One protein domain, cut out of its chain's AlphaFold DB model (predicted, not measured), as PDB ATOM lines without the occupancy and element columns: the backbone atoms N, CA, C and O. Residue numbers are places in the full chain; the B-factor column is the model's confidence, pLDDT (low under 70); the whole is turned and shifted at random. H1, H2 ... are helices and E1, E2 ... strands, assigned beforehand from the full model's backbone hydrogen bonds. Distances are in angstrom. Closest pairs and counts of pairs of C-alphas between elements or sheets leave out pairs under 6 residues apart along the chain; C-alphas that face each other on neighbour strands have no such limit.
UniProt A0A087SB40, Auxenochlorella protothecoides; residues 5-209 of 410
ATOM      1  N   ALA A   5     -59.216  54.903 -15.069       56.50
ATOM      2  CA  ALA A   5     -60.277  53.920 -14.899       56.50
ATOM      3  C   ALA A   5     -61.546  54.353 -15.664       56.50
ATOM      4  O   ALA A   5     -62.266  55.264 -15.244       56.50
ATOM      5  N   THR A   6     -61.837  53.698 -16.792       54.69
ATOM      6  CA  THR A   6     -63.012  53.980 -17.641       54.69
ATOM      7  C   THR A   6     -64.329  53.541 -16.987       54.69
ATOM      8  O   THR A   6     -65.378  54.143 -17.239       54.69
ATOM      9  N   SER A   7     -64.257  52.559 -16.085       51.31
ATOM     10  CA  SER A   7     -65.329  52.028 -15.233       51.31
ATOM     11  C   SER A   7     -64.798  51.798 -13.803       51.31
ATOM     12  O   SER A   7     -63.579  51.751 -13.627       51.31
ATOM     13  N   PRO A   8     -65.655  51.748 -12.762       56.53
ATOM     14  CA  PRO A   8     -65.204  51.414 -11.412       56.53
ATOM     15  C   PRO A   8     -64.708  49.964 -11.367       56.53
ATOM     16  O   PRO A   8     -65.393  49.068 -11.856       56.53
ATOM     17  N   TRP A   9     -63.541  49.750 -10.764       57.94
ATOM     18  CA  TRP A   9     -62.956  48.419 -10.615       57.94
ATOM     19  C   TRP A   9     -63.298  47.855  -9.244       57.94
ATOM     20  O   TRP A   9     -63.140  48.535  -8.225       57.94
ATOM     21  N   HIS A  10     -63.768  46.611  -9.216       61.25
ATOM     22  CA  HIS A  10     -63.984  45.895  -7.966       61.25
ATOM     23  C   HIS A  10     -62.668  45.272  -7.475       61.25
ATOM     24  O   HIS A  10     -61.813  44.935  -8.299       61.25
ATOM     25  N   PRO A  11     -62.485  45.103  -6.152       62.22
ATOM     26  CA  PRO A  11     -61.333  44.382  -5.620       62.22
ATOM     27  C   PRO A  11     -61.208  43.016  -6.294       62.22
ATOM     28  O   PRO A  11     -62.221  42.361  -6.544       62.22
ATOM     29  N   VAL A  12     -59.974  42.584  -6.560       70.06
ATOM     30  CA  VAL A  12     -59.631  41.273  -7.140       70.06
ATOM     31  C   VAL A  12     -59.908  41.160  -8.652       70.06
ATOM     32  O   VAL A  12     -59.558  40.148  -9.270       70.06
ATOM     33  N   GLN A  13     -60.456  42.204  -9.286       78.25
ATOM     34  CA  GLN A  13     -60.698  42.237 -10.728       78.25
ATOM     35  C   GLN A  13     -59.385  42.290 -11.522       78.25
ATOM     36  O   GLN A  13     -58.465  43.045 -11.195       78.25
ATOM     37  N   ILE A  14     -59.323  41.495 -12.593       81.06
ATOM     38  CA  ILE A  14     -58.204  41.479 -13.539       81.06
ATOM     39  C   ILE A  14     -58.277  42.733 -14.400       81.06
ATOM     40  O   ILE A  14     -59.234  42.914 -15.150       81.06
ATOM     41  N   VAL A  15     -57.263  43.583 -14.279       81.75
ATOM     42  CA  VAL A  15     -57.144  44.833 -15.030       81.75
ATOM     43  C   VAL A  15     -56.436  44.642 -16.353       81.75
ATOM     44  O   VAL A  15     -56.810  45.243 -17.361       81.75
ATOM     45  N   ARG A  16     -55.407  43.801 -16.347       84.31
ATOM     46  CA  ARG A  16     -54.632  43.476 -17.532       84.31
ATOM     47  C   ARG A  16     -54.070  42.074 -17.408       84.31
ATOM     48  O   ARG A  16     -53.683  41.660 -16.321       84.31
ATOM     49  N   GLU A  17     -54.010  41.394 -18.536       87.06
ATOM     50  CA  GLU A  17     -53.405  40.082 -18.688       87.06
ATOM     51  C   GLU A  17     -52.285  40.208 -19.722       87.06
ATOM     52  O   GLU A  17     -52.461  40.861 -20.756       87.06
ATOM     53  N   ILE A  18     -51.115  39.670 -19.395       86.94
ATOM     54  CA  ILE A  18     -49.916  39.691 -20.229       86.94
ATOM     55  C   ILE A  18     -49.497  38.232 -20.423       86.94
ATOM     56  O   ILE A  18     -49.173  37.583 -19.430       86.94
ATOM     57  N   PRO A  19     -49.503  37.700 -21.655       87.69
ATOM     58  CA  PRO A  19     -49.042  36.341 -21.920       87.69
ATOM     59  C   PRO A  19     -47.601  36.123 -21.445       87.69
ATOM     60  O   PRO A  19     -46.786  37.047 -21.489       87.69
ATOM     61  N   ASP A  20     -47.275  34.900 -21.029       84.62
ATOM     62  CA  ASP A  20     -45.905  34.510 -20.674       84.62
ATOM     63  C   ASP A  20     -44.890  34.792 -21.795       84.62
ATOM     64  O   ASP A  20     -43.790  35.252 -21.511       84.62
ATOM     65  N   SER A  21     -45.287  34.639 -23.061       84.00
ATOM     66  CA  SER A  21     -44.466  34.939 -24.242       84.00
ATOM     67  C   SER A  21     -43.986  36.388 -24.330       84.00
ATOM     68  O   SER A  21     -43.021  36.675 -25.034       84.00
ATOM     69  N   ASP A  22     -44.679  37.309 -23.656       83.44
ATOM     70  CA  ASP A  22     -44.356  38.736 -23.645       83.44
ATOM     71  C   ASP A  22     -43.554  39.145 -22.395       83.44
ATOM     72  O   ASP A  22     -43.108  40.296 -22.296       83.44
ATOM     73  N   ALA A  23     -43.389  38.232 -21.432       85.88
ATOM     74  CA  ALA A  23     -42.604  38.432 -20.226       85.88
ATOM     75  C   ALA A  23     -41.169  37.953 -20.458       85.88
ATOM     76  O   ALA A  23     -40.930  36.793 -20.761       85.88
ATOM     77  N   ILE A  24     -40.202  38.855 -20.292       89.06
ATOM     78  CA  ILE A  24     -38.791  38.533 -20.516       89.06
ATOM     79  C   ILE A  24     -38.161  38.142 -19.181       89.06
ATOM     80  O   ILE A  24     -38.174  38.917 -18.225       89.06
ATOM     81  N   THR A  25     -37.579  36.956 -19.126       90.56
ATOM     82  CA  THR A  25     -37.004  36.347 -17.924       90.56
ATOM     83  C   THR A  25     -35.552  35.929 -18.158       90.56
ATOM     84  O   THR A  25     -34.989  36.078 -19.248       90.56
ATOM     85  N   ARG A  26     -34.920  35.344 -17.134       90.00
ATOM     86  CA  ARG A  26     -33.610  34.694 -17.278       90.00
ATOM     87  C   ARG A  26     -33.610  33.616 -18.374       90.00
ATOM     88  O   ARG A  26     -32.595  33.467 -19.054       90.00
ATOM     89  N   ALA A  27     -34.715  32.892 -18.563       88.50
ATOM     90  CA  ALA A  27     -34.810  31.817 -19.552       88.50
ATOM     91  C   ALA A  27     -34.649  32.347 -20.988       88.50
ATOM     92  O   ALA A  27     -33.948  31.743 -21.801       88.50
ATOM     93  N   ASP A  28     -35.199  33.527 -21.280       87.81
ATOM     94  CA  ASP A  28     -35.041  34.187 -22.581       87.81
ATOM     95  C   ASP A  28     -33.592  34.599 -22.836       87.81
ATOM     96  O   ASP A  28     -33.097  34.491 -23.958       87.81
ATOM     97  N   ALA A  29     -32.879  35.020 -21.791       87.31
ATOM     98  CA  ALA A  29     -31.457  35.322 -21.870       87.31
ATOM     99  C   ALA A  29     -30.607  34.057 -22.100       87.31
ATOM    100  O   ALA A  29     -29.683  34.084 -22.913       87.31
ATOM    101  N   GLN A  30     -30.956  32.938 -21.455       88.56
ATOM    102  CA  GLN A  30     -30.307  31.631 -21.635       88.56
ATOM    103  C   GLN A  30     -30.577  31.003 -23.006       88.56
ATOM    104  O   GLN A  30     -29.725  30.290 -23.526       88.56
ATOM    105  N   SER A  31     -31.719  31.306 -23.634       87.62
ATOM    106  CA  SER A  31     -32.024  30.850 -24.999       87.62
ATOM    107  C   SER A  31     -31.009  31.352 -26.042       87.62
ATOM    108  O   SER A  31     -30.892  30.802 -27.140       87.62
ATOM    109  N   ILE A  32     -30.245  32.394 -25.697       86.50
ATOM    110  CA  ILE A  32     -29.233  33.001 -26.549       86.50
ATOM    111  C   ILE A  32     -27.879  32.365 -26.230       86.50
ATOM    112  O   ILE A  32     -27.182  32.796 -25.315       86.50
ATOM    113  N   GLN A  33     -27.467  31.401 -27.056       84.19
ATOM    114  CA  GLN A  33     -26.242  30.607 -26.869       84.19
ATOM    115  C   GLN A  33     -24.984  31.441 -26.557       84.19
ATOM    116  O   GLN A  33     -24.165  31.062 -25.731       84.19
ATOM    117  N   ALA A  34     -24.825  32.604 -27.189       83.81
ATOM    118  CA  ALA A  34     -23.662  33.457 -26.945       83.81
ATOM    119  C   ALA A  34     -23.661  34.117 -25.549       83.81
ATOM    120  O   ALA A  34     -22.592  34.446 -25.051       83.81
ATOM    121  N   LEU A  35     -24.819  34.317 -24.906       85.69
ATOM    122  CA  LEU A  35     -24.911  34.912 -23.564       85.69
ATOM    123  C   LEU A  35     -24.792  33.886 -22.431       85.69
ATOM    124  O   LEU A  35     -24.455  34.270 -21.315       85.69
ATOM    125  N   GLU A  36     -25.035  32.604 -22.703       86.25
ATOM    126  CA  GLU A  36     -24.983  31.511 -21.726       86.25
ATOM    127  C   GLU A  36     -23.739  31.536 -20.805       86.25
ATOM    128  O   GLU A  36     -23.927  31.615 -19.585       86.25
ATOM    129  N   PRO A  37     -22.488  31.610 -21.319       85.19
ATOM    130  CA  PRO A  37     -21.294  31.642 -20.463       85.19
ATOM    131  C   PRO A  37     -21.182  32.922 -19.620       85.19
ATOM    132  O   PRO A  37     -20.512  32.950 -18.588       85.19
ATOM    133  N   LEU A  38     -21.845  34.006 -20.035       85.31
ATOM    134  CA  LEU A  38     -21.889  35.256 -19.280       85.31
ATOM    135  C   LEU A  38     -22.967  35.229 -18.187       85.31
ATOM    136  O   LEU A  38     -22.915  36.042 -17.267       85.31
ATOM    137  N   ILE A  39     -23.941  34.324 -18.253       88.19
ATOM    138  CA  ILE A  39     -25.104  34.325 -17.356       88.19
ATOM    139  C   ILE A  39     -24.994  33.265 -16.258       88.19
ATOM    140  O   ILE A  39     -25.498  33.493 -15.159       88.19
ATOM    141  N   GLU A  40     -24.345  32.126 -16.522       84.00
ATOM    142  CA  GLU A  40     -24.384  30.924 -15.673       84.00
ATOM    143  C   GLU A  40     -24.151  31.199 -14.173       84.00
ATOM    144  O   GLU A  40     -24.935  30.752 -13.339       84.00
ATOM    145  N   SER A  41     -23.154  32.018 -13.828       83.94
ATOM    146  CA  SER A  41     -22.787  32.351 -12.442       83.94
ATOM    147  C   SER A  41     -23.348  33.680 -11.917       83.94
ATOM    148  O   SER A  41     -22.993  34.101 -10.814       83.94
ATOM    149  N   ARG A  42     -24.203  34.369 -12.685       88.38
ATOM    150  CA  ARG A  42     -24.666  35.737 -12.383       88.38
ATOM    151  C   ARG A  42     -26.137  35.799 -11.992       88.38
ATOM    152  O   ARG A  42     -26.893  34.843 -12.174       88.38
ATOM    153  N   SER A  43     -26.545  36.939 -11.436       89.75
ATOM    154  CA  SER A  43     -27.930  37.190 -11.015       89.75
ATOM    155  C   SER A  43     -28.905  37.264 -12.200       89.75
ATOM    156  O   SER A  43     -28.508  37.521 -13.338       89.75
ATOM    157  N   GLU A  44     -30.203  37.066 -11.942       89.81
ATOM    158  CA  GLU A  44     -31.245  37.170 -12.982       89.81
ATOM    159  C   GLU A  44     -31.310  38.568 -13.605       89.81
ATOM    160  O   GLU A  44     -31.473  38.705 -14.814       89.81
ATOM    161  N   LEU A  45     -31.115  39.611 -12.793       90.44
ATOM    162  CA  LEU A  45     -31.142  41.000 -13.251       90.44
ATOM    163  C   LEU A  45     -30.018  41.288 -14.248       90.44
ATOM    164  O   LEU A  45     -30.238  41.966 -15.249       90.44
ATOM    165  N   VAL A  46     -28.832  40.731 -14.005       91.38
ATOM    166  CA  VAL A  46     -27.680  40.880 -14.900       91.38
ATOM    167  C   VAL A  46     -27.907  40.106 -16.194       91.38
ATOM    168  O   VAL A  46     -27.591  40.611 -17.269       91.38
ATOM    169  N   ALA A  47     -28.536  38.932 -16.122       91.25
ATOM    170  CA  ALA A  47     -28.938  38.181 -17.307       91.25
ATOM    171  C   ALA A  47     -29.913  38.974 -18.193       91.25
ATOM    172  O   ALA A  47     -29.706  39.085 -19.402       91.25
ATOM    173  N   ILE A  48     -30.935  39.582 -17.583       90.00
ATOM    174  CA  ILE A  48     -31.916  40.422 -18.282       90.00
ATOM    175  C   ILE A  48     -31.247  41.677 -18.864       90.00
ATOM    176  O   ILE A  48     -31.528  42.053 -20.002       90.00
ATOM    177  N   ALA A  49     -30.316  42.304 -18.142       90.25
ATOM    178  CA  ALA A  49     -29.586  43.462 -18.650       90.25
ATOM    179  C   ALA A  49     -28.685  43.111 -19.844       90.25
ATOM    180  O   ALA A  49     -28.670  43.840 -20.834       90.25
ATOM    181  N   LEU A  50     -27.986  41.973 -19.806       90.12
ATOM    182  CA  LEU A  50     -27.191  41.485 -20.938       90.12
ATOM    183  C   LEU A  50     -28.068  41.137 -22.149       90.12
ATOM    184  O   LEU A  50     -27.695  41.434 -23.287       90.12
ATOM    185  N   TRP A  51     -29.251  40.563 -21.911       90.88
ATOM    186  CA  TRP A  51     -30.254  40.364 -22.956       90.88
ATOM    187  C   TRP A  51     -30.661  41.702 -23.584       90.88
ATOM    188  O   TRP A  51     -30.641  41.827 -24.807       90.88
ATOM    189  N   LEU A  52     -30.924  42.734 -22.771       87.56
ATOM    190  CA  LEU A  52     -31.266  44.075 -23.255       87.56
ATOM    191  C   LEU A  52     -30.154  44.717 -24.085       87.56
ATOM    192  O   LEU A  52     -30.448  45.307 -25.121       87.56
ATOM    193  N   MET A  53     -28.890  44.585 -23.676       86.44
ATOM    194  CA  MET A  53     -27.750  45.134 -24.424       86.44
ATOM    195  C   MET A  53     -27.614  44.534 -25.825       86.44
ATOM    196  O   MET A  53     -27.151  45.200 -26.751       86.44
ATOM    197  N   ARG A  54     -28.018  43.272 -25.995       86.44
ATOM    198  CA  ARG A  54     -27.999  42.609 -27.301       86.44
ATOM    199  C   ARG A  54     -29.082  43.140 -28.237       86.44
ATOM    200  O   ARG A  54     -28.882  43.134 -29.456       86.44
ATOM    201  N   GLN A  55     -30.208  43.582 -27.680       83.50
ATOM    202  CA  GLN A  55     -31.311  44.112 -28.468       83.50
ATOM    203  C   GLN A  55     -30.927  45.407 -29.189       83.50
ATOM    204  O   GLN A  55     -29.866  46.003 -28.988       83.50
ATOM    205  N   GLU A  56     -31.779  45.826 -30.119       70.31
ATOM    206  CA  GLU A  56     -31.594  47.104 -30.795       70.31
ATOM    207  C   GLU A  56     -31.650  48.263 -29.798       70.31
ATOM    208  O   GLU A  56     -32.422  48.241 -28.839       70.31
ATOM    209  N   ALA A  57     -30.851  49.307 -30.043       64.81
ATOM    210  CA  ALA A  57     -30.781  50.479 -29.166       64.81
ATOM    211  C   ALA A  57     -32.169  51.106 -28.938       64.81
ATOM    212  O   ALA A  57     -32.479  51.561 -27.839       64.81
ATOM    213  N   SER A  58     -33.044  51.026 -29.945       61.44
ATOM    214  CA  SER A  58     -34.436  51.457 -29.853       61.44
ATOM    215  C   SER A  58     -35.236  50.692 -28.796       61.44
ATOM    216  O   SER A  58     -36.095  51.300 -28.166       61.44
ATOM    217  N   ALA A  59     -34.972  49.407 -28.547       61.47
ATOM    218  CA  ALA A  59     -35.655  48.613 -27.523       61.47
ATOM    219  C   ALA A  59     -35.243  49.047 -26.108       61.47
ATOM    220  O   ALA A  59     -36.098  49.222 -25.238       61.47
ATOM    221  N   VAL A  60     -33.949  49.315 -25.908       61.03
ATOM    222  CA  VAL A  60     -33.414  49.852 -24.648       61.03
ATOM    223  C   VAL A  60     -33.946  51.260 -24.404       61.03
ATOM    224  O   VAL A  60     -34.476  51.531 -23.331       61.03
ATOM    225  N   GLU A  61     -33.922  52.136 -25.411       60.62
ATOM    226  CA  GLU A  61     -34.518  53.476 -25.332       60.62
ATOM    227  C   GLU A  61     -36.019  53.425 -25.044       60.62
ATOM    228  O   GLU A  61     -36.544  54.228 -24.285       60.62
ATOM    229  N   THR A  62     -36.730  52.469 -25.632       61.91
ATOM    230  CA  THR A  62     -38.175  52.283 -25.458       61.91
ATOM    231  C   THR A  62     -38.526  51.883 -24.021       61.91
ATOM    232  O   THR A  62     -39.599  52.251 -23.538       61.91
ATOM    233  N   LEU A  63     -37.630  51.193 -23.316       62.41
ATOM    234  CA  LEU A  63     -37.757  50.870 -21.889       62.41
ATOM    235  C   LEU A  63     -37.204  51.979 -20.979       62.41
ATOM    236  O   LEU A  63     -37.728  52.213 -19.889       62.41
ATOM    237  N   ALA A  64     -36.181  52.694 -21.446       52.72
ATOM    238  CA  ALA A  64     -35.545  53.802 -20.745       52.72
ATOM    239  C   ALA A  64     -36.315  55.128 -20.872       52.72
ATOM    240  O   ALA A  64     -36.059  56.053 -20.099       52.72
ATOM    241  N   ARG A  65     -37.256  55.246 -21.826       50.44
ATOM    242  CA  ARG A  65     -37.924  56.510 -22.157       50.44
ATOM    243  C   ARG A  65     -38.603  57.116 -20.922       50.44
ATOM    244  O   ARG A  65     -39.480  56.489 -20.313       50.44
ATOM    245  N   PRO A  66     -38.221  58.343 -20.537       46.25
ATOM    246  CA  PRO A  66     -38.891  59.075 -19.479       46.25
ATOM    247  C   PRO A  66     -40.319  59.410 -19.917       46.25
ATOM    248  O   PRO A  66     -40.526  60.034 -20.954       46.25
ATOM    249  N   GLY A  67     -41.310  59.020 -19.116       46.03
ATOM    250  CA  GLY A  67     -42.552  59.781 -19.065       46.03
ATOM    251  C   GLY A  67     -42.292  61.105 -18.343       46.03
ATOM    252  O   GLY A  67     -41.361  61.191 -17.536       46.03
ATOM    253  N   GLU A  68     -43.101  62.122 -18.629       39.69
ATOM    254  CA  GLU A  68     -43.113  63.396 -17.903       39.69
ATOM    255  C   GLU A  68     -43.214  63.124 -16.390       39.69
ATOM    256  O   GLU A  68     -44.272  62.765 -15.888       39.69
ATOM    257  N   GLY A  69     -42.096  63.215 -15.663       46.50
ATOM    258  CA  GLY A  69     -42.059  63.016 -14.206       46.50
ATOM    259  C   GLY A  69     -41.174  61.882 -13.685       46.50
ATOM    260  O   GLY A  69     -41.045  61.758 -12.469       46.50
ATOM    261  N   ARG A  70     -40.520  61.091 -14.545       53.25
ATOM    262  CA  ARG A  70     -39.550  60.081 -14.093       53.25
ATOM    263  C   ARG A  70     -38.138  60.565 -14.350       53.25
ATOM    264  O   ARG A  70     -37.712  60.602 -15.504       53.25
ATOM    265  N   ALA A  71     -37.422  60.943 -13.295       55.31
ATOM    266  CA  ALA A  71     -35.988  61.131 -13.425       55.31
ATOM    267  C   ALA A  71     -35.360  59.806 -13.873       55.31
ATOM    268  O   ALA A  71     -35.837  58.728 -13.516       55.31
ATOM    269  N   SER A  72     -34.303  59.873 -14.675       69.81
ATOM    270  CA  SER A  72     -33.428  58.720 -14.871       69.81
ATOM    271  C   SER A  72     -32.981  58.199 -13.502       69.81
ATOM    272  O   SER A  72     -32.793  59.003 -12.588       69.81
ATOM    273  N   SER A  73     -32.829  56.879 -13.342       82.31
ATOM    274  CA  SER A  73     -32.272  56.290 -12.114       82.31
ATOM    275  C   SER A  73     -30.997  57.046 -11.697       82.31
ATOM    276  O   SER A  73     -30.190  57.366 -12.579       82.31
ATOM    277  N   PRO A  74     -30.763  57.295 -10.391       87.12
ATOM    278  CA  PRO A  74     -29.553  57.954  -9.909       87.12
ATOM    279  C   PRO A  74     -28.253  57.256 -10.335       87.12
ATOM    280  O   PRO A  74     -27.200  57.887 -10.358       87.12
ATOM    281  N   LEU A  75     -28.316  55.982 -10.752       85.62
ATOM    282  CA  LEU A  75     -27.203  55.270 -11.392       85.62
ATOM    283  C   LEU A  75     -26.623  56.025 -12.602       85.62
ATOM    284  O   LEU A  75     -25.406  56.003 -12.831       85.62
ATOM    285  N   LEU A  76     -27.492  56.706 -13.352       86.56
ATOM    286  CA  LEU A  76     -27.160  57.452 -14.566       86.56
ATOM    287  C   LEU A  76     -26.747  58.901 -14.286       86.56
ATOM    288  O   LEU A  76     -26.309  59.596 -15.200       86.56
ATOM    289  N   TRP A  77     -26.862  59.370 -13.043       88.25
ATOM    290  CA  TRP A  77     -26.480  60.733 -12.690       88.25
ATOM    291  C   TRP A  77     -24.956  60.860 -12.607       88.25
ATOM    292  O   TRP A  77     -24.225  59.900 -12.318       88.25
ATOM    293  N   SER A  78     -24.461  62.072 -12.860       88.00
ATOM    294  CA  SER A  78     -23.057  62.393 -12.618       88.00
ATOM    295  C   SER A  78     -22.773  62.430 -11.114       88.00
ATOM    296  O   SER A  78     -23.660  62.710 -10.308       88.00
ATOM    297  N   GLN A  79     -21.517  62.186 -10.726       88.94
ATOM    298  CA  GLN A  79     -21.120  62.239  -9.314       88.94
ATOM    299  C   GLN A  79     -21.412  63.613  -8.696       88.94
ATOM    300  O   GLN A  79     -21.972  63.692  -7.609       88.94
ATOM    301  N   GLN A  80     -21.119  64.688  -9.434       90.31
ATOM    302  CA  GLN A  80     -21.434  66.052  -9.014       90.31
ATOM    303  C   GLN A  80     -22.934  66.220  -8.736       90.31
ATOM    304  O   GLN A  80     -23.312  66.795  -7.720       90.31
ATOM    305  N   ARG A  81     -23.796  65.672  -9.600       89.81
ATOM    306  CA  ARG A  81     -25.246  65.785  -9.435       89.81
ATOM    307  C   ARG A  81     -25.756  65.012  -8.222       89.81
ATOM    308  O   ARG A  81     -26.633  65.506  -7.520       89.81
ATOM    309  N   LEU A  82     -25.196  63.830  -7.959       90.44
ATOM    310  CA  LEU A  82     -25.481  63.056  -6.748       90.44
ATOM    311  C   LEU A  82     -25.056  63.816  -5.488       90.44
ATOM    312  O   LEU A  82     -25.818  63.874  -4.526       90.44
ATOM    313  N   ASP A  83     -23.870  64.420  -5.506       91.38
ATOM    314  CA  ASP A  83     -23.329  65.170  -4.373       91.38
ATOM    315  C   ASP A  83     -24.139  66.441  -4.083       91.38
ATOM    316  O   ASP A  83     -24.386  66.753  -2.922       91.38
ATOM    317  N   GLU A  84     -24.592  67.142  -5.122       91.50
ATOM    318  CA  GLU A  84     -25.422  68.345  -5.002       91.50
ATOM    319  C   GLU A  84     -26.856  68.025  -4.552       91.50
ATOM    320  O   GLU A  84     -27.396  68.676  -3.655       91.50
ATOM    321  N   LEU A  85     -27.502  67.033  -5.178       90.06
ATOM    322  CA  LEU A  85     -28.920  66.753  -4.957       90.06
ATOM    323  C   LEU A  85     -29.185  65.802  -3.785       90.06
ATOM    324  O   LEU A  85     -30.218  65.917  -3.140       90.06
ATOM    325  N   LEU A  86     -28.310  64.850  -3.487       90.88
ATOM    326  CA  LEU A  86     -28.538  63.865  -2.420       90.88
ATOM    327  C   LEU A  86     -27.600  64.085  -1.231       90.88
ATOM    328  O   LEU A  86     -27.300  63.157  -0.482       90.88
ATOM    329  N   GLN A  87     -27.150  65.323  -1.023       91.88
ATOM    330  CA  GLN A  87     -26.358  65.679   0.146       91.88
ATOM    331  C   GLN A  87     -27.098  65.313   1.443       91.88
ATOM    332  O   GLN A  87     -28.252  65.693   1.640       91.88
ATOM    333  N   GLY A  88     -26.420  64.569   2.319       87.62
ATOM    334  CA  GLY A  88     -26.960  64.112   3.604       87.62
ATOM    335  C   GLY A  88     -27.898  62.904   3.524       87.62
ATOM    336  O   GLY A  88     -28.162  62.290   4.556       87.62
ATOM    337  N   SER A  89     -28.353  62.528   2.324       91.62
ATOM    338  CA  SER A  89     -29.205  61.358   2.114       91.62
ATOM    339  C   SER A  89     -28.367  60.074   2.067       91.62
ATOM    340  O   SER A  89     -27.382  60.019   1.323       91.62
ATOM    341  N   PRO A  90     -28.760  59.002   2.781       90.94
ATOM    342  CA  PRO A  90     -28.086  57.705   2.694       90.94
ATOM    343  C   PRO A  90     -28.216  57.056   1.307       90.94
ATOM    344  O   PRO A  90     -27.391  56.219   0.940       90.94
ATOM    345  N   VAL A  91     -29.200  57.468   0.496       90.38
ATOM    346  CA  VAL A  91     -29.345  56.996  -0.890       90.38
ATOM    347  C   VAL A  91     -28.121  57.354  -1.727       90.38
ATOM    348  O   VAL A  91     -27.761  56.593  -2.621       90.38
ATOM    349  N   ARG A  92     -27.441  58.469  -1.430       92.25
ATOM    350  CA  ARG A  92     -26.203  58.852  -2.121       92.25
ATOM    351  C   ARG A  92     -25.134  57.772  -1.991       92.25
ATOM    352  O   ARG A  92     -24.616  57.310  -3.005       92.25
ATOM    353  N   ASP A  93     -24.832  57.368  -0.762       90.81
ATOM    354  CA  ASP A  93     -23.782  56.385  -0.484       90.81
ATOM    355  C   ASP A  93     -24.161  55.020  -1.071       90.81
ATOM    356  O   ASP A  93     -23.340  54.380  -1.729       90.81
ATOM    357  N   MET A  94     -25.439  54.640  -0.956       90.56
ATOM    358  CA  MET A  94     -25.976  53.435  -1.584       90.56
ATOM    359  C   MET A  94     -25.795  53.445  -3.112       90.56
ATOM    360  O   MET A  94     -25.359  52.450  -3.687       90.56
ATOM    361  N   VAL A  95     -26.109  54.551  -3.795       91.31
ATOM    362  CA  VAL A  95     -25.944  54.663  -5.256       91.31
ATOM    363  C   VAL A  95     -24.472  54.536  -5.644       91.31
ATOM    364  O   VAL A  95     -24.160  53.829  -6.604       91.31
ATOM    365  N   VAL A  96     -23.568  55.182  -4.902       91.44
ATOM    366  CA  VAL A  96     -22.122  55.124  -5.158       91.44
ATOM    367  C   VAL A  96     -21.593  53.698  -4.987       91.44
ATOM    368  O   VAL A  96     -20.926  53.190  -5.890       91.44
ATOM    369  N   GLU A  97     -21.926  53.029  -3.883       92.50
ATOM    370  CA  GLU A  97     -21.507  51.650  -3.608       92.50
ATOM    371  C   GLU A  97     -22.034  50.681  -4.675       92.50
ATOM    372  O   GLU A  97     -21.279  49.899  -5.257       92.50
ATOM    373  N   ARG A  98     -23.327  50.773  -5.006       90.75
ATOM    374  CA  ARG A  98     -23.946  49.919  -6.028       90.75
ATOM    375  C   ARG A  98     -23.353  50.163  -7.410       90.75
ATOM    376  O   ARG A  98     -23.123  49.206  -8.143       90.75
ATOM    377  N   LYS A  99     -23.053  51.414  -7.765       90.62
ATOM    378  CA  LYS A  99     -22.395  51.748  -9.034       90.62
ATOM    379  C   LYS A  99     -20.993  51.146  -9.113       90.62
ATOM    380  O   LYS A  99     -20.645  50.577 -10.141       90.62
ATOM    381  N   GLN A 100     -20.216  51.203  -8.031       92.44
ATOM    382  CA  GLN A 100     -18.898  50.560  -7.967       92.44
ATOM    383  C   GLN A 100     -18.990  49.035  -8.103       92.44
ATOM    384  O   GLN A 100     -18.195  48.445  -8.834       92.44
ATOM    385  N   ALA A 101     -19.981  48.406  -7.466       92.88
ATOM    386  CA  ALA A 101     -20.225  46.971  -7.608       92.88
ATOM    387  C   ALA A 101     -20.561  46.581  -9.059       92.88
ATOM    388  O   ALA A 101     -20.008  45.611  -9.569       92.88
ATOM    389  N   LEU A 102     -21.393  47.370  -9.753       92.12
ATOM    390  CA  LEU A 102     -21.718  47.141 -11.168       92.12
ATOM    391  C   LEU A 102     -20.504  47.312 -12.090       92.12
ATOM    392  O   LEU A 102     -20.353  46.557 -13.045       92.12
ATOM    393  N   ILE A 103     -19.625  48.277 -11.806       92.88
ATOM    394  CA  ILE A 103     -18.375  48.464 -12.559       92.88
ATOM    395  C   ILE A 103     -17.448  47.256 -12.366       92.88
ATOM    396  O   ILE A 103     -16.881  46.750 -13.334       92.88
ATOM    397  N   ALA A 104     -17.317  46.756 -11.133       93.69
ATOM    398  CA  ALA A 104     -16.536  45.553 -10.851       93.69
ATOM    399  C   ALA A 104     -17.122  44.318 -11.559       93.69
ATOM    400  O   ALA A 104     -16.385  43.557 -12.185       93.69
ATOM    401  N   GLU A 105     -18.446  44.163 -11.538       93.00
ATOM    402  CA  GLU A 105     -19.137  43.081 -12.240       93.00
ATOM    403  C   GLU A 105     -18.943  43.163 -13.762       93.00
ATOM    404  O   GLU A 105     -18.658  42.150 -14.408       93.00
ATOM    405  N   TRP A 106     -19.012  44.367 -14.341       93.69
ATOM    406  CA  TRP A 106     -18.718  44.581 -15.756       93.69
ATOM    407  C   TRP A 106     -17.271  44.231 -16.107       93.69
ATOM    408  O   TRP A 106     -17.029  43.627 -17.150       93.69
ATOM    409  N   ALA A 107     -16.303  44.551 -15.244       93.19
ATOM    410  CA  ALA A 107     -14.906  44.196 -15.476       93.19
ATOM    411  C   ALA A 107     -14.720  42.674 -15.607       93.19
ATOM    412  O   ALA A 107     -13.939  42.219 -16.444       93.19
ATOM    413  N   ASP A 108     -15.467  41.883 -14.838       91.88
ATOM    414  CA  ASP A 108     -15.437  40.425 -14.942       91.88
ATOM    415  C   ASP A 108     -16.207  39.905 -16.164       91.88
ATOM    416  O   ASP A 108     -15.759  38.958 -16.811       91.88
ATOM    417  N   ILE A 109     -17.322  40.540 -16.546       90.44
ATOM    418  CA  ILE A 109     -18.032  40.233 -17.804       90.44
ATOM    419  C   ILE A 109     -17.130  40.510 -19.011       90.44
ATOM    420  O   ILE A 109     -17.016  39.677 -19.907       90.44
ATOM    421  N   SER A 110     -16.448  41.654 -19.022       90.12
ATOM    422  CA  SER A 110     -15.573  42.069 -20.117       90.12
ATOM    423  C   SER A 110     -14.389  41.117 -20.308       90.12
ATOM    424  O   SER A 110     -13.976  40.902 -21.448       90.12
ATOM    425  N   LYS A 111     -13.855  40.527 -19.228       90.31
ATOM    426  CA  LYS A 111     -12.828  39.475 -19.322       90.31
ATOM    427  C   LYS A 111     -13.381  38.234 -20.018       90.31
ATOM    428  O   LYS A 111     -12.784  37.780 -20.989       90.31
ATOM    429  N   LEU A 112     -14.555  37.753 -19.610       87.69
ATOM    430  CA  LEU A 112     -15.183  36.586 -20.239       87.69
ATOM    431  C   LEU A 112     -15.507  36.823 -21.719       87.69
ATOM    432  O   LEU A 112     -15.255  35.949 -22.544       87.69
ATOM    433  N   ILE A 113     -15.998  38.018 -22.070       87.69
ATOM    434  CA  ILE A 113     -16.220  38.421 -23.468       87.69
ATOM    435  C   ILE A 113     -14.917  38.306 -24.268       87.69
ATOM    436  O   ILE A 113     -14.924  37.772 -25.377       87.69
ATOM    437  N   SER A 114     -13.799  38.769 -23.698       85.62
ATOM    438  CA  SER A 114     -12.493  38.699 -24.360       85.62
ATOM    439  C   SER A 114     -11.953  37.271 -24.512       85.62
ATOM    440  O   SER A 114     -11.257  36.985 -25.482       85.62
ATOM    441  N   GLU A 115     -12.288  36.378 -23.578       86.06
ATOM    442  CA  GLU A 115     -11.825  34.985 -23.548       86.06
ATOM    443  C   GLU A 115     -12.642  34.054 -24.456       86.06
ATOM    444  O   GLU A 115     -12.093  33.081 -24.967       86.06
ATOM    445  N   HIS A 116     -13.940  34.322 -24.636       78.81
ATOM    446  CA  HIS A 116     -14.855  33.411 -25.331       78.81
ATOM    447  C   HIS A 116     -15.057  33.781 -26.803       78.81
ATOM    448  O   HIS A 116     -14.695  33.000 -27.682       78.81
ATOM    449  N   ASP A 117     -15.637  34.949 -27.091       78.69
ATOM    450  CA  ASP A 117     -15.902  35.372 -28.472       78.69
ATOM    451  C   ASP A 117     -16.052  36.899 -28.599       78.69
ATOM    452  O   ASP A 117     -17.169  37.420 -28.603       78.69
ATOM    453  N   PRO A 118     -14.948  37.645 -28.771       79.56
ATOM    454  CA  PRO A 118     -15.004  39.092 -28.966       79.56
ATOM    455  C   PRO A 118     -15.814  39.526 -30.198       79.56
ATOM    456  O   PRO A 118     -16.305  40.652 -30.239       79.56
ATOM    457  N   ALA A 119     -15.952  38.668 -31.217       81.94
ATOM    458  CA  ALA A 119     -16.650  39.015 -32.454       81.94
ATOM    459  C   ALA A 119     -18.177  38.991 -32.287       81.94
ATOM    460  O   ALA A 119     -18.881  39.740 -32.967       81.94
ATOM    461  N   ALA A 120     -18.693  38.182 -31.356       81.56
ATOM    462  CA  ALA A 120     -20.112  38.154 -31.009       81.56
ATOM    463  C   ALA A 120     -20.579  39.388 -30.212       81.56
ATOM    464  O   ALA A 120     -21.786  39.635 -30.129       81.56
ATOM    465  N   PHE A 121     -19.650  40.172 -29.651       85.56
ATOM    466  CA  PHE A 121     -19.933  41.289 -28.747       85.56
ATOM    467  C   PHE A 121     -19.353  42.609 -29.271       85.56
ATOM    468  O   PHE A 121     -18.255  43.010 -28.884       85.56
ATOM    469  N   PRO A 122     -20.083  43.327 -30.144       85.62
ATOM    470  CA  PRO A 122     -19.606  44.598 -30.672       85.62
ATOM    471  C   PRO A 122     -19.482  45.645 -29.550       85.62
ATOM    472  O   PRO A 122     -20.434  45.819 -28.780       85.62
ATOM    473  N   PRO A 123     -18.367  46.398 -29.478       82.31
ATOM    474  CA  PRO A 123     -18.110  47.360 -28.399       82.31
ATOM    475  C   PRO A 123     -19.133  48.504 -28.358       82.31
ATOM    476  O   PRO A 123     -19.389  49.070 -27.297       82.31
ATOM    477  N   ASP A 124     -19.772  48.802 -29.493       82.94
ATOM    478  CA  ASP A 124     -20.830  49.814 -29.594       82.94
ATOM    479  C   ASP A 124     -22.072  49.454 -28.759       82.94
ATOM    480  O   ASP A 124     -22.758  50.340 -28.245       82.94
ATOM    481  N   LYS A 125     -22.357  48.152 -28.601       80.69
ATOM    482  CA  LYS A 125     -23.459  47.637 -27.769       80.69
ATOM    483  C   LYS A 125     -22.969  47.148 -26.404       80.69
ATOM    484  O   LYS A 125     -23.666  47.311 -25.406       80.69
ATOM    485  N   PHE A 126     -21.761  46.588 -26.349       86.62
ATOM    486  CA  PHE A 126     -21.167  45.981 -25.161       86.62
ATOM    487  C   PHE A 126     -20.047  46.854 -24.594       86.62
ATOM    488  O   PHE A 126     -18.864  46.622 -24.827       86.62
ATOM    489  N   SER A 127     -20.446  47.863 -23.819       89.31
ATOM    490  CA  SER A 127     -19.550  48.740 -23.061       89.31
ATOM    491  C   SER A 127     -20.062  48.949 -21.637       89.31
ATOM    492  O   SER A 127     -21.244  48.742 -21.360       89.31
ATOM    493  N   GLU A 128     -19.187  49.412 -20.742       90.38
ATOM    494  CA  GLU A 128     -19.533  49.688 -19.339       90.38
ATOM    495  C   GLU A 128     -20.713  50.661 -19.225       90.38
ATOM    496  O   GLU A 128     -21.673  50.413 -18.496       90.38
ATOM    497  N   ALA A 129     -20.689  51.744 -20.009       86.75
ATOM    498  CA  ALA A 129     -21.763  52.730 -20.029       86.75
ATOM    499  C   ALA A 129     -23.100  52.103 -20.461       86.75
ATOM    500  O   ALA A 129     -24.127  52.333 -19.823       86.75
ATOM    501  N   LYS A 130     -23.079  51.254 -21.499       86.25
ATOM    502  CA  LYS A 130     -24.274  50.551 -21.989       86.25
ATOM    503  C   LYS A 130     -24.789  49.517 -20.996       86.25
ATOM    504  O   LYS A 130     -25.999  49.347 -20.882       86.25
ATOM    505  N   PHE A 131     -23.899  48.877 -20.245       90.00
ATOM    506  CA  PHE A 131     -24.278  47.966 -19.173       90.00
ATOM    507  C   PHE A 131     -25.001  48.695 -18.040       90.00
ATOM    508  O   PHE A 131     -26.074  48.264 -17.627       90.00
ATOM    509  N   ILE A 132     -24.485  49.842 -17.590       88.31
ATOM    510  CA  ILE A 132     -25.144  50.648 -16.552       88.31
ATOM    511  C   ILE A 132     -26.506  51.172 -17.047       88.31
ATOM    512  O   ILE A 132     -27.488  51.117 -16.305       88.31
ATOM    513  N   GLU A 133     -26.601  51.621 -18.304       85.88
ATOM    514  CA  GLU A 133     -27.871  52.013 -18.938       85.88
ATOM    515  C   GLU A 133     -28.880  50.853 -18.984       85.88
ATOM    516  O   GLU A 133     -30.041  51.027 -18.603       85.88
ATOM    517  N   ALA A 134     -28.444  49.660 -19.395       87.25
ATOM    518  CA  ALA A 134     -29.290  48.472 -19.458       87.25
ATOM    519  C   ALA A 134     -29.730  47.995 -18.067       87.25
ATOM    520  O   ALA A 134     -30.893  47.631 -17.879       87.25
ATOM    521  N   MET A 135     -28.847  48.054 -17.067       88.69
ATOM    522  CA  MET A 135     -29.182  47.754 -15.674       88.69
ATOM    523  C   MET A 135     -30.217  48.740 -15.128       88.69
ATOM    524  O   MET A 135     -31.212  48.316 -14.541       88.69
ATOM    525  N   ALA A 136     -30.050  50.041 -15.373       86.31
ATOM    526  CA  ALA A 136     -31.031  51.050 -14.976       86.31
ATOM    527  C   ALA A 136     -32.400  50.822 -15.650       86.31
ATOM    528  O   ALA A 136     -33.439  50.907 -14.992       86.31
ATOM    529  N   ALA A 137     -32.420  50.472 -16.942       84.25
ATOM    530  CA  ALA A 137     -33.650  50.133 -17.661       84.25
ATOM    531  C   ALA A 137     -34.319  48.856 -17.116       84.25
ATOM    532  O   ALA A 137     -35.547  48.808 -16.985       84.25
ATOM    533  N   THR A 138     -33.510  47.855 -16.750       86.81
ATOM    534  CA  THR A 138     -33.963  46.600 -16.135       86.81
ATOM    535  C   THR A 138     -34.624  46.874 -14.792       86.81
ATOM    536  O   THR A 138     -35.801  46.569 -14.617       86.81
ATOM    537  N   LEU A 139     -33.919  47.527 -13.864       86.00
ATOM    538  CA  LEU A 139     -34.410  47.816 -12.509       86.00
ATOM    539  C   LEU A 139     -35.719  48.612 -12.503       86.00
ATOM    540  O   LEU A 139     -36.557  48.441 -11.614       86.00
ATOM    541  N   ARG A 140     -35.909  49.460 -13.514       81.62
ATOM    542  CA  ARG A 140     -37.119  50.259 -13.677       81.62
ATOM    543  C   ARG A 140     -38.348  49.453 -14.080       81.62
ATOM    544  O   ARG A 140     -39.466  49.815 -13.715       81.62
ATOM    545  N   SER A 141     -38.149  48.412 -14.877       81.06
ATOM    546  CA  SER A 141     -39.229  47.719 -15.590       81.06
ATOM    547  C   SER A 141     -39.397  46.265 -15.151       81.06
ATOM    548  O   SER A 141     -40.332  45.597 -15.590       81.06
ATOM    549  N   VAL A 142     -38.510  45.782 -14.283       86.94
ATOM    550  CA  VAL A 142     -38.584  44.451 -13.693       86.94
ATOM    551  C   VAL A 142     -39.618  44.410 -12.568       86.94
ATOM    552  O   VAL A 142     -39.824  45.394 -11.840       86.94
ATOM    553  N   PHE A 143     -40.270  43.261 -12.450       87.50
ATOM    554  CA  PHE A 143     -41.170  42.891 -11.369       87.50
ATOM    555  C   PHE A 143     -40.753  41.524 -10.840       87.50
ATOM    556  O   PHE A 143     -40.373  40.646 -11.613       87.50
ATOM    557  N   TYR A 144     -40.811  41.360  -9.523       89.00
ATOM    558  CA  TYR A 144     -40.676  40.051  -8.904       89.00
ATOM    559  C   TYR A 144     -42.056  39.399  -8.861       89.00
ATOM    560  O   TYR A 144     -42.970  39.942  -8.239       89.00
ATOM    561  N   LEU A 145     -42.214  38.273  -9.553       87.62
ATOM    562  CA  LEU A 145     -43.463  37.520  -9.595       87.62
ATOM    563  C   LEU A 145     -43.426  36.481  -8.476       87.62
ATOM    564  O   LEU A 145     -42.715  35.485  -8.585       87.62
ATOM    565  N   GLN A 146     -44.167  36.722  -7.393       86.00
ATOM    566  CA  GLN A 146     -44.119  35.876  -6.196       86.00
ATOM    567  C   GLN A 146     -44.525  34.433  -6.504       86.00
ATOM    568  O   GLN A 146     -43.847  33.510  -6.064       86.00
ATOM    569  N   SER A 147     -45.576  34.235  -7.303       86.75
ATOM    570  CA  SER A 147     -46.076  32.897  -7.643       86.75
ATOM    571  C   SER A 147     -45.143  32.099  -8.564       86.75
ATOM    572  O   SER A 147     -45.236  30.874  -8.607       86.75
ATOM    573  N   ALA A 148     -44.254  32.772  -9.303       84.94
ATOM    574  CA  ALA A 148     -43.273  32.143 -10.194       84.94
ATOM    575  C   ALA A 148     -41.835  32.172  -9.641       84.94
ATOM    576  O   ALA A 148     -40.933  31.643 -10.285       84.94
ATOM    577  N   GLU A 149     -41.626  32.798  -8.478       88.69
ATOM    578  CA  GLU A 149     -40.330  32.986  -7.810       88.69
ATOM    579  C   GLU A 149     -39.215  33.515  -8.734       88.69
ATOM    580  O   GLU A 149     -38.054  33.128  -8.616       88.69
ATOM    581  N   CYS A 150     -39.554  34.407  -9.671       89.06
ATOM    582  CA  CYS A 150     -38.610  34.903 -10.672       89.06
ATOM    583  C   CYS A 150     -38.775  36.396 -10.970       89.06
ATOM    584  O   CYS A 150     -39.834  37.001 -10.757       89.06
ATOM    585  N   PHE A 151     -37.710  37.001 -11.496       90.12
ATOM    586  CA  PHE A 151     -37.764  38.350 -12.042       90.12
ATOM    587  C   PHE A 151     -38.202  38.335 -13.508       90.12
ATOM    588  O   PHE A 151     -37.569  37.712 -14.363       90.12
ATOM    589  N   ALA A 152     -39.253  39.099 -13.805       89.25
ATOM    590  CA  ALA A 152     -39.762  39.290 -15.154       89.25
ATOM    591  C   ALA A 152     -39.729  40.768 -15.546       89.25
ATOM    592  O   ALA A 152     -40.218  41.651 -14.835       89.25
ATOM    593  N   LEU A 153     -39.159  41.043 -16.711       88.25
ATOM    594  CA  LEU A 153     -39.215  42.337 -17.365       88.25
ATOM    595  C   LEU A 153     -40.519  42.420 -18.165       88.25
ATOM    596  O   LEU A 153     -40.764  41.611 -19.059       88.25
ATOM    597  N   LEU A 154     -41.343  43.423 -17.847       87.00
ATOM    598  CA  LEU A 154     -42.675  43.607 -18.435       87.00
ATOM    599  C   LEU A 154     -42.758  44.955 -19.169       87.00
ATOM    600  O   LEU A 154     -43.249  45.941 -18.602       87.00
ATOM    601  N   PRO A 155     -42.328  45.034 -20.446       79.19
ATOM    602  CA  PRO A 155     -42.350  46.274 -21.231       79.19
ATOM    603  C   PRO A 155     -43.729  46.938 -21.287       79.19
ATOM    604  O   PRO A 155     -43.849  48.160 -21.339       79.19
ATOM    605  N   GLN A 156     -44.788  46.130 -21.240       80.25
ATOM    606  CA  GLN A 156     -46.179  46.575 -21.312       80.25
ATOM    607  C   GLN A 156     -46.639  47.407 -20.109       80.25
ATOM    608  O   GLN A 156     -47.595  48.182 -20.228       80.25
ATOM    609  N   LEU A 157     -45.977  47.237 -18.962       80.12
ATOM    610  CA  LEU A 157     -46.258  47.954 -17.719       80.12
ATOM    611  C   LEU A 157     -45.318  49.141 -17.508       80.12
ATOM    612  O   LEU A 157     -45.440  49.851 -16.513       80.12
ATOM    613  N   ARG A 158     -44.410  49.412 -18.455       74.25
ATOM    614  CA  ARG A 158     -43.429  50.495 -18.329       74.25
ATOM    615  C   ARG A 158     -44.077  51.852 -18.070       74.25
ATOM    616  O   ARG A 158     -43.468  52.661 -17.398       74.25
ATOM    617  N   ASP A 159     -45.263  52.130 -18.614       73.19
ATOM    618  CA  ASP A 159     -45.891  53.460 -18.571       73.19
ATOM    619  C   ASP A 159     -46.770  53.655 -17.328       73.19
ATOM    620  O   ASP A 159     -47.357  54.721 -17.152       73.19
ATOM    621  N   TRP A 160     -46.858  52.631 -16.476       78.31
ATOM    622  CA  TRP A 160     -47.675  52.631 -15.271       78.31
ATOM    623  C   TRP A 160     -46.876  53.169 -14.104       78.31
ATOM    624  O   TRP A 160     -45.729  52.763 -13.893       78.31
ATOM    625  N   ASP A 161     -47.466  54.093 -13.359       76.31
ATOM    626  CA  ASP A 161     -46.830  54.630 -12.167       76.31
ATOM    627  C   ASP A 161     -46.837  53.605 -11.040       76.31
ATOM    628  O   ASP A 161     -47.654  52.682 -11.021       76.31
ATOM    629  N   ARG A 162     -45.887  53.756 -10.116       78.81
ATOM    630  CA  ARG A 162     -45.702  52.859  -8.978       78.81
ATOM    631  C   ARG A 162     -45.873  53.628  -7.671       78.81
ATOM    632  O   ARG A 162     -45.410  54.764  -7.563       78.81
ATOM    633  N   SER A 163     -46.526  53.016  -6.688       74.75
ATOM    634  CA  SER A 163     -46.710  53.569  -5.342       74.75
ATOM    635  C   SER A 163     -46.740  52.455  -4.303       74.75
ATOM    636  O   SER A 163     -47.257  51.373  -4.567       74.75
ATOM    637  N   GLY A 164     -46.217  52.722  -3.109       68.69
ATOM    638  CA  GLY A 164     -46.175  51.744  -2.022       68.69
ATOM    639  C   GLY A 164     -47.430  51.650  -1.155       68.69
ATOM    640  O   GLY A 164     -47.468  50.808  -0.269       68.69
ATOM    641  N   GLU A 165     -48.466  52.467  -1.373       68.19
ATOM    642  CA  GLU A 165     -49.666  52.445  -0.516       68.19
ATOM    643  C   GLU A 165     -50.806  51.593  -1.098       68.19
ATOM    644  O   GLU A 165     -51.246  50.594  -0.522       68.19
ATOM    645  N   LYS A 166     -51.341  51.995  -2.254       71.44
ATOM    646  CA  LYS A 166     -52.542  51.396  -2.852       71.44
ATOM    647  C   LYS A 166     -52.376  51.320  -4.356       71.44
ATOM    648  O   LYS A 166     -52.039  52.313  -4.992       71.44
ATOM    649  N   GLY A 167     -52.648  50.150  -4.919       77.50
ATOM    650  CA  GLY A 167     -52.502  49.945  -6.348       77.50
ATOM    651  C   GLY A 167     -52.940  48.566  -6.805       77.50
ATOM    652  O   GLY A 167     -53.524  47.795  -6.043       77.50
ATOM    653  N   ALA A 168     -52.670  48.274  -8.069       82.94
ATOM    654  CA  ALA A 168     -52.797  46.936  -8.610       82.94
ATOM    655  C   ALA A 168     -51.541  46.109  -8.320       82.94
ATOM    656  O   ALA A 168     -50.422  46.610  -8.418       82.94
ATOM    657  N   VAL A 169     -51.742  44.842  -7.975       85.50
ATOM    658  CA  VAL A 169     -50.680  43.859  -7.759       85.50
ATOM    659  C   VAL A 169     -50.416  43.140  -9.075       85.50
ATOM    660  O   VAL A 169     -51.349  42.842  -9.823       85.50
ATOM    661  N   VAL A 170     -49.143  42.891  -9.360       87.19
ATOM    662  CA  VAL A 170     -48.689  42.136 -10.528       87.19
ATOM    663  C   VAL A 170     -48.201  40.787 -10.030       87.19
ATOM    664  O   VAL A 170     -47.288  40.746  -9.211       87.19
ATOM    665  N   ASP A 171     -48.803  39.702 -10.502       87.75
ATOM    666  CA  ASP A 171     -48.349  38.352 -10.174       87.75
ATOM    667  C   ASP A 171     -48.606  37.387 -11.337       87.75
ATOM    668  O   ASP A 171     -49.342  37.704 -12.274       87.75
ATOM    669  N   TYR A 172     -47.974  36.221 -11.300       88.12
ATOM    670  CA  TYR A 172     -48.145  35.177 -12.301       88.12
ATOM    671  C   TYR A 172     -49.323  34.263 -11.958       88.12
ATOM    672  O   TYR A 172     -49.431  33.780 -10.832       88.12
ATOM    673  N   ASP A 173     -50.173  33.975 -12.940       88.38
ATOM    674  CA  ASP A 173     -51.185  32.928 -12.829       88.38
ATOM    675  C   ASP A 173     -50.778  31.707 -13.657       88.38
ATOM    676  O   ASP A 173     -50.658  31.753 -14.884       88.38
ATOM    677  N   SER A 174     -50.578  30.593 -12.954       84.50
ATOM    678  CA  SER A 174     -50.199  29.311 -13.548       84.50
ATOM    679  C   SER A 174     -51.322  28.668 -14.362       84.50
ATOM    680  O   SER A 174     -51.034  27.868 -15.250       84.50
ATOM    681  N   LEU A 175     -52.588  29.009 -14.096       84.88
ATOM    682  CA  LEU A 175     -53.733  28.420 -14.795       84.88
ATOM    683  C   LEU A 175     -53.929  29.014 -16.191       84.88
ATOM    684  O   LEU A 175     -54.291  28.287 -17.115       84.88
ATOM    685  N   SER A 176     -53.705  30.320 -16.342       82.06
ATOM    686  CA  SER A 176     -53.813  31.028 -17.622       82.06
ATOM    687  C   SER A 176     -52.472  31.201 -18.338       82.06
ATOM    688  O   SER A 176     -52.451  31.708 -19.456       82.06
ATOM    689  N   SER A 177     -51.362  30.773 -17.721       86.56
ATOM    690  CA  SER A 177     -49.999  30.963 -18.238       86.56
ATOM    691  C   SER A 177     -49.723  32.425 -18.607       86.56
ATOM    692  O   SER A 177     -49.185  32.747 -19.663       86.56
ATOM    693  N   SER A 178     -50.129  33.337 -17.725       88.44
ATOM    694  CA  SER A 178     -50.073  34.777 -17.976       88.44
ATOM    695  C   SER A 178     -49.728  35.543 -16.706       88.44
ATOM    696  O   SER A 178     -50.147  35.169 -15.610       88.44
ATOM    697  N   VAL A 179     -49.045  36.671 -16.852       87.88
ATOM    698  CA  VAL A 179     -48.901  37.663 -15.789       87.88
ATOM    699  C   VAL A 179     -50.174  38.498 -15.705       87.88
ATOM    700  O   VAL A 179     -50.581  39.157 -16.665       87.88
ATOM    701  N   ILE A 180     -50.797  38.494 -14.531       88.75
ATOM    702  CA  ILE A 180     -52.061  39.168 -14.267       88.75
ATOM    703  C   ILE A 180     -51.815  40.397 -13.395       88.75
ATOM    704  O   ILE A 180     -51.204  40.336 -12.329       88.75
ATOM    705  N   VAL A 181     -52.365  41.526 -13.829       87.25
ATOM    706  CA  VAL A 181     -52.459  42.752 -13.037       87.25
ATOM    707  C   VAL A 181     -53.834  42.799 -12.386       87.25
ATOM    708  O   VAL A 181     -54.846  42.948 -13.075       87.25
ATOM    709  N   ARG A 182     -53.892  42.672 -11.059       86.31
ATOM    710  CA  ARG A 182     -55.142  42.625 -10.284       86.31
ATOM    711  C   ARG A 182     -55.308  43.889  -9.459       86.31
ATOM    712  O   ARG A 182     -54.391  44.282  -8.748       86.31
ATOM    713  N   ALA A 183     -56.481  44.513  -9.509       81.31
ATOM    714  CA  ALA A 183     -56.784  45.643  -8.635       81.31
ATOM    715  C   ALA A 183     -56.938  45.152  -7.186       81.31
ATOM    716  O   ALA A 183     -57.845  44.372  -6.897       81.31
ATOM    717  N   ASP A 184     -56.075  45.601  -6.274       72.94
ATOM    718  CA  ASP A 184     -56.167  45.208  -4.861       72.94
ATOM    719  C   ASP A 184     -57.223  46.024  -4.100       72.94
ATOM    720  O   ASP A 184     -57.935  45.525  -3.233       72.94
ATOM    721  N   THR A 185     -57.386  47.293  -4.473       67.44
ATOM    722  CA  THR A 185     -58.368  48.197  -3.863       67.44
ATOM    723  C   THR A 185     -59.464  48.567  -4.861       67.44
ATOM    724  O   THR A 185     -59.273  48.504  -6.074       67.44
ATOM    725  N   GLY A 186     -60.645  48.942  -4.360       61.69
ATOM    726  CA  GLY A 186     -61.724  49.449  -5.208       61.69
ATOM    727  C   GLY A 186     -61.347  50.810  -5.792       61.69
ATOM    728  O   GLY A 186     -61.338  51.807  -5.069       61.69
ATOM    729  N   ILE A 187     -61.039  50.856  -7.088       64.38
ATOM    730  CA  ILE A 187     -60.608  52.078  -7.777       64.38
ATOM    731  C   ILE A 187     -61.834  52.781  -8.351       64.38
ATOM    732  O   ILE A 187     -62.625  52.195  -9.100       64.38
ATOM    733  N   LYS A 188     -62.012  54.058  -7.993       64.75
ATOM    734  CA  LYS A 188     -63.131  54.862  -8.495       64.75
ATOM    735  C   LYS A 188     -62.890  55.235  -9.957       64.75
ATOM    736  O   LYS A 188     -61.763  55.454 -10.389       64.75
ATOM    737  N   ARG A 189     -63.979  55.365 -10.715       58.03
ATOM    738  CA  ARG A 189     -63.939  55.828 -12.107       58.03
ATOM    739  C   ARG A 189     -63.213  57.178 -12.199       58.03
ATOM    740  O   ARG A 189     -63.556  58.099 -11.460       58.03
ATOM    741  N   GLY A 190     -62.250  57.287 -13.111       63.19
ATOM    742  CA  GLY A 190     -61.434  58.489 -13.310       63.19
ATOM    743  C   GLY A 190     -60.240  58.653 -12.361       63.19
ATOM    744  O   GLY A 190     -59.571  59.674 -12.455       63.19
ATOM    745  N   GLN A 191     -59.961  57.695 -11.470       67.31
ATOM    746  CA  GLN A 191     -58.682  57.652 -10.754       67.31
ATOM    747  C   GLN A 191     -57.601  56.999 -11.622       67.31
ATOM    748  O   GLN A 191     -57.892  56.081 -12.398       67.31
ATOM    749  N   ASP A 192     -56.368  57.482 -11.469       67.62
ATOM    750  CA  ASP A 192     -55.191  56.891 -12.095       67.62
ATOM    751  C   ASP A 192     -54.902  55.527 -11.472       67.62
ATOM    752  O   ASP A 192     -54.877  55.361 -10.250       67.62
ATOM    753  N   LEU A 193     -54.699  54.538 -12.335       73.50
ATOM    754  CA  LEU A 193     -54.300  53.207 -11.924       73.50
ATOM    755  C   LEU A 193     -52.788  53.164 -11.698       73.50
ATOM    756  O   LEU A 193     -52.001  53.347 -12.628       73.50
ATOM    757  N   VAL A 194     -52.403  52.887 -10.457       79.69
ATOM    758  CA  VAL A 194     -51.010  52.811 -10.010       79.69
ATOM    759  C   VAL A 194     -50.697  51.366  -9.625       79.69
ATOM    760  O   VAL A 194     -51.554  50.670  -9.081       79.69
ATOM    761  N   LEU A 195     -49.494  50.887  -9.930       84.00
ATOM    762  CA  LEU A 195     -49.007  49.576  -9.503       84.00
ATOM    763  C   LEU A 195     -48.498  49.657  -8.068       84.00
ATOM    764  O   LEU A 195     -47.775  50.592  -7.719       84.00
ATOM    765  N   ARG A 196     -48.854  48.669  -7.244       83.88
ATOM    766  CA  ARG A 196     -48.285  48.558  -5.905       83.88
ATOM    767  C   ARG A 196     -46.827  48.119  -6.012       83.88
ATOM    768  O   ARG A 196     -46.524  47.140  -6.688       83.88
ATOM    769  N   ASP A 197     -45.948  48.835  -5.327       81.56
ATOM    770  CA  ASP A 197     -44.533  48.500  -5.210       81.56
ATOM    771  C   ASP A 197     -44.112  48.609  -3.741       81.56
ATOM    772  O   ASP A 197     -44.051  49.701  -3.183       81.56
ATOM    773  N   GLU A 198     -43.883  47.463  -3.103       83.00
ATOM    774  CA  GLU A 198     -43.640  47.342  -1.657       83.00
ATOM    775  C   GLU A 198     -42.176  47.598  -1.271       83.00
ATOM    776  O   GLU A 198     -41.746  47.248  -0.175       83.00
ATOM    777  N   ARG A 199     -41.384  48.192  -2.167       86.06
ATOM    778  CA  ARG A 199     -40.004  48.588  -1.878       86.06
ATOM    779  C   ARG A 199     -39.956  49.892  -1.066       86.06
ATOM    780  O   ARG A 199     -40.811  50.763  -1.253       86.06
ATOM    781  N   PRO A 200     -38.954  50.067  -0.184       86.62
ATOM    782  CA  PRO A 200     -38.750  51.316   0.554       86.62
ATOM    783  C   PRO A 200     -38.394  52.475  -0.388       86.62
ATOM    784  O   PRO A 200     -37.984  52.265  -1.535       86.62
ATOM    785  N   SER A 201     -38.519  53.718   0.094       85.94
ATOM    786  CA  SER A 201     -38.332  54.909  -0.750       85.94
ATOM    787  C   SER A 201     -36.932  54.961  -1.357       85.94
ATOM    788  O   SER A 201     -36.782  55.296  -2.530       85.94
ATOM    789  N   CYS A 202     -35.920  54.533  -0.599       86.06
ATOM    790  CA  CYS A 202     -34.536  54.459  -1.049       86.06
ATOM    791  C   CYS A 202     -34.362  53.539  -2.270       86.06
ATOM    792  O   CYS A 202     -33.721  53.925  -3.249       86.06
ATOM    793  N   GLU A 203     -34.981  52.358  -2.263       87.44
ATOM    794  CA  GLU A 203     -34.928  51.408  -3.376       87.44
ATOM    795  C   GLU A 203     -35.753  51.878  -4.575       87.44
ATOM    796  O   GLU A 203     -35.319  51.722  -5.718       87.44
ATOM    797  N   LEU A 204     -36.916  52.493  -4.342       85.44
ATOM    798  CA  LEU A 204     -37.714  53.104  -5.408       85.44
ATOM    799  C   LEU A 204     -36.960  54.263  -6.065       85.44
ATOM    800  O   LEU A 204     -36.941  54.378  -7.291       85.44
ATOM    801  N   MET A 205     -36.292  55.096  -5.269       87.12
ATOM    802  CA  MET A 205     -35.434  56.166  -5.761       87.12
ATOM    803  C   MET A 205     -34.293  55.598  -6.605       87.12
ATOM    804  O   MET A 205     -34.078  56.051  -7.727       87.12
ATOM    805  N   PHE A 206     -33.623  54.554  -6.116       87.06
ATOM    806  CA  PHE A 206     -32.558  53.863  -6.838       87.06
ATOM    807  C   PHE A 206     -33.030  53.250  -8.165       87.06
ATOM    808  O   PHE A 206     -32.410  53.474  -9.204       87.06
ATOM    809  N   ALA A 207     -34.134  52.503  -8.158       83.38
ATOM    810  CA  ALA A 207     -34.598  51.743  -9.315       83.38
ATOM    811  C   ALA A 207     -35.348  52.598 -10.348       83.38
ATOM    812  O   ALA A 207     -35.177  52.412 -11.551       83.38
ATOM    813  N   LEU A 208     -36.195  53.523  -9.894       78.50
ATOM    814  CA  LEU A 208     -37.125  54.263 -10.753       78.50
ATOM    815  C   LEU A 208     -36.685  55.705 -11.019       78.50
ATOM    816  O   LEU A 208     -37.197  56.312 -11.960       78.50
ATOM    817  N   GLY A 209     -35.774  56.254 -10.207       76.81
ATOM    818  CA  GLY A 209     -35.513  57.694 -10.177       76.81
ATOM    819  C   GLY A 209     -36.651  58.479  -9.527       76.81
ATOM    820  O   GLY A 209     -36.927  59.612  -9.915       76.81
TER     821      GLY A 209
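What this domain is: This is residues 5 to 209 of the 410 residues of a protein of Auxenochlorella protothecoides (UniProt A0A087SB40). Two lobes are joined by a small strand hairpin: a lobe of crossed helices, with H3 crossing H7 in its middle and the long H6 along the side away from the strands, and a smaller lobe round the twisted three-stranded sheet of E1, E5 and E4. The hairpin E2 and E3 lies between them, E3 beside H3 and H7, E2 beside E4; H5 lies far out near the first end of H6, and H8 packs on H6 and H7. The 205 printed residues hold eight named helices and five named strands, in the order E1 H1 H2 H3 H4 H5 H6 H7 E2 E3 E4 E5 H8, a mixed class of helices and strands. Both sheets, E1 E5 E4 and E2 E3, are antiparallel. The whole is compact, with a radius of gyration of the C-alphas of 18.1 A and spans of 56 by 45 by 27 A.

How they stand to each other: E1, residues 14 to 19, is an edge strand and the antiparallel neighbour of E5, residues 178 to 183, at 165 degrees, with N 15 and O 181 2.8 A apart, within hydrogen-bond range. E5 is also the antiparallel neighbour of E4, residues 168 to 173, at 151 degrees; N 180 and O 171 are within hydrogen-bond range at 2.8 A. This sheet is only just strongly twisted, its C-alphas lying up to 4.4 A off the best plane. H1, residues 26 to 30, touches H3, residues 44 to 54, closest at the C-alphas of Ala 29 and Trp 51, 5.3 A. H2, residues 36 to 39, touches residues 109 to 113 of H6, residues 90 to 116; the closest C-alphas are those of Leu 38 and Ile 109, 6.5 A. H3 and H7, residues 128 to 141, are the hubs, touching four helices each; they touch at a steep tilt of 61 degrees, opposite ways, closest at the C-alphas of Ala 49 and Ala 134, 5.1 A. H4, residues 57 to 64, touches H7 at a steep tilt of 46 degrees, the same way, closest at the C-alphas of Ala 64 and Ala 137, 5.2 A. H5, residues 79 to 85, is close to H6 but not clearly touching, with the C-alphas of Leu 82 and Arg 92 6.3 A apart. H6 touches H7 at a steep tilt of 59 degrees through residues 102 to 106 and 128 to 132, closest at the C-alphas of Trp 106 and Glu 128, 6.3 A. E2, residues 142 to 145, and E3, residues 150 to 153, form a hairpin, with N 143 and O 152 within hydrogen-bond range at 2.9 A. The closest C-alphas of E2 and E4 are those of Leu 145 and Asp 171, 5.0 A. H8, residues 201 to 208, touches residues 136 to 140 of H7, closest at the C-alphas of Arg 140 and Leu 208, 5.0 A, and residues 91 to 95 of H6, closest at those of Val 91 and Cys 202, 5.8 A. In H1 and H3 to H8 every O i to N i+4 pair is within hydrogen-bond range; H2 is too short for one.

Where its parts are: E1 begins at C-alpha 14, (-58.204, 41.479, -13.539), and is 13.4 A long. H3 measures 15.7 A and H7 20.1 A. H6, 39.4 A long, runs from C-alpha 90 at (-28.086, 57.705, 2.694) to C-alpha 116 at (-14.855, 33.411, -25.331). E4 measures 14.7 A and E5 15.8 A. H8 ends at C-alpha 208, (-37.125, 54.263, -10.753).

The domain as a whole: The C-alphas farthest apart are those of Glu 115 and Arg 189, 57.3 A. The printed part has no cut. The links H4 to H5, H6 to H7, E3 to E4 and E5 to H8 are long; residues 162 to 163 pair with residues 195 to 196, parallel. The mean pLDDT of the printed part is 81.7, and residues 5 to 11, 57 to 72, 164 to 165 and 185 to 192 are under 70.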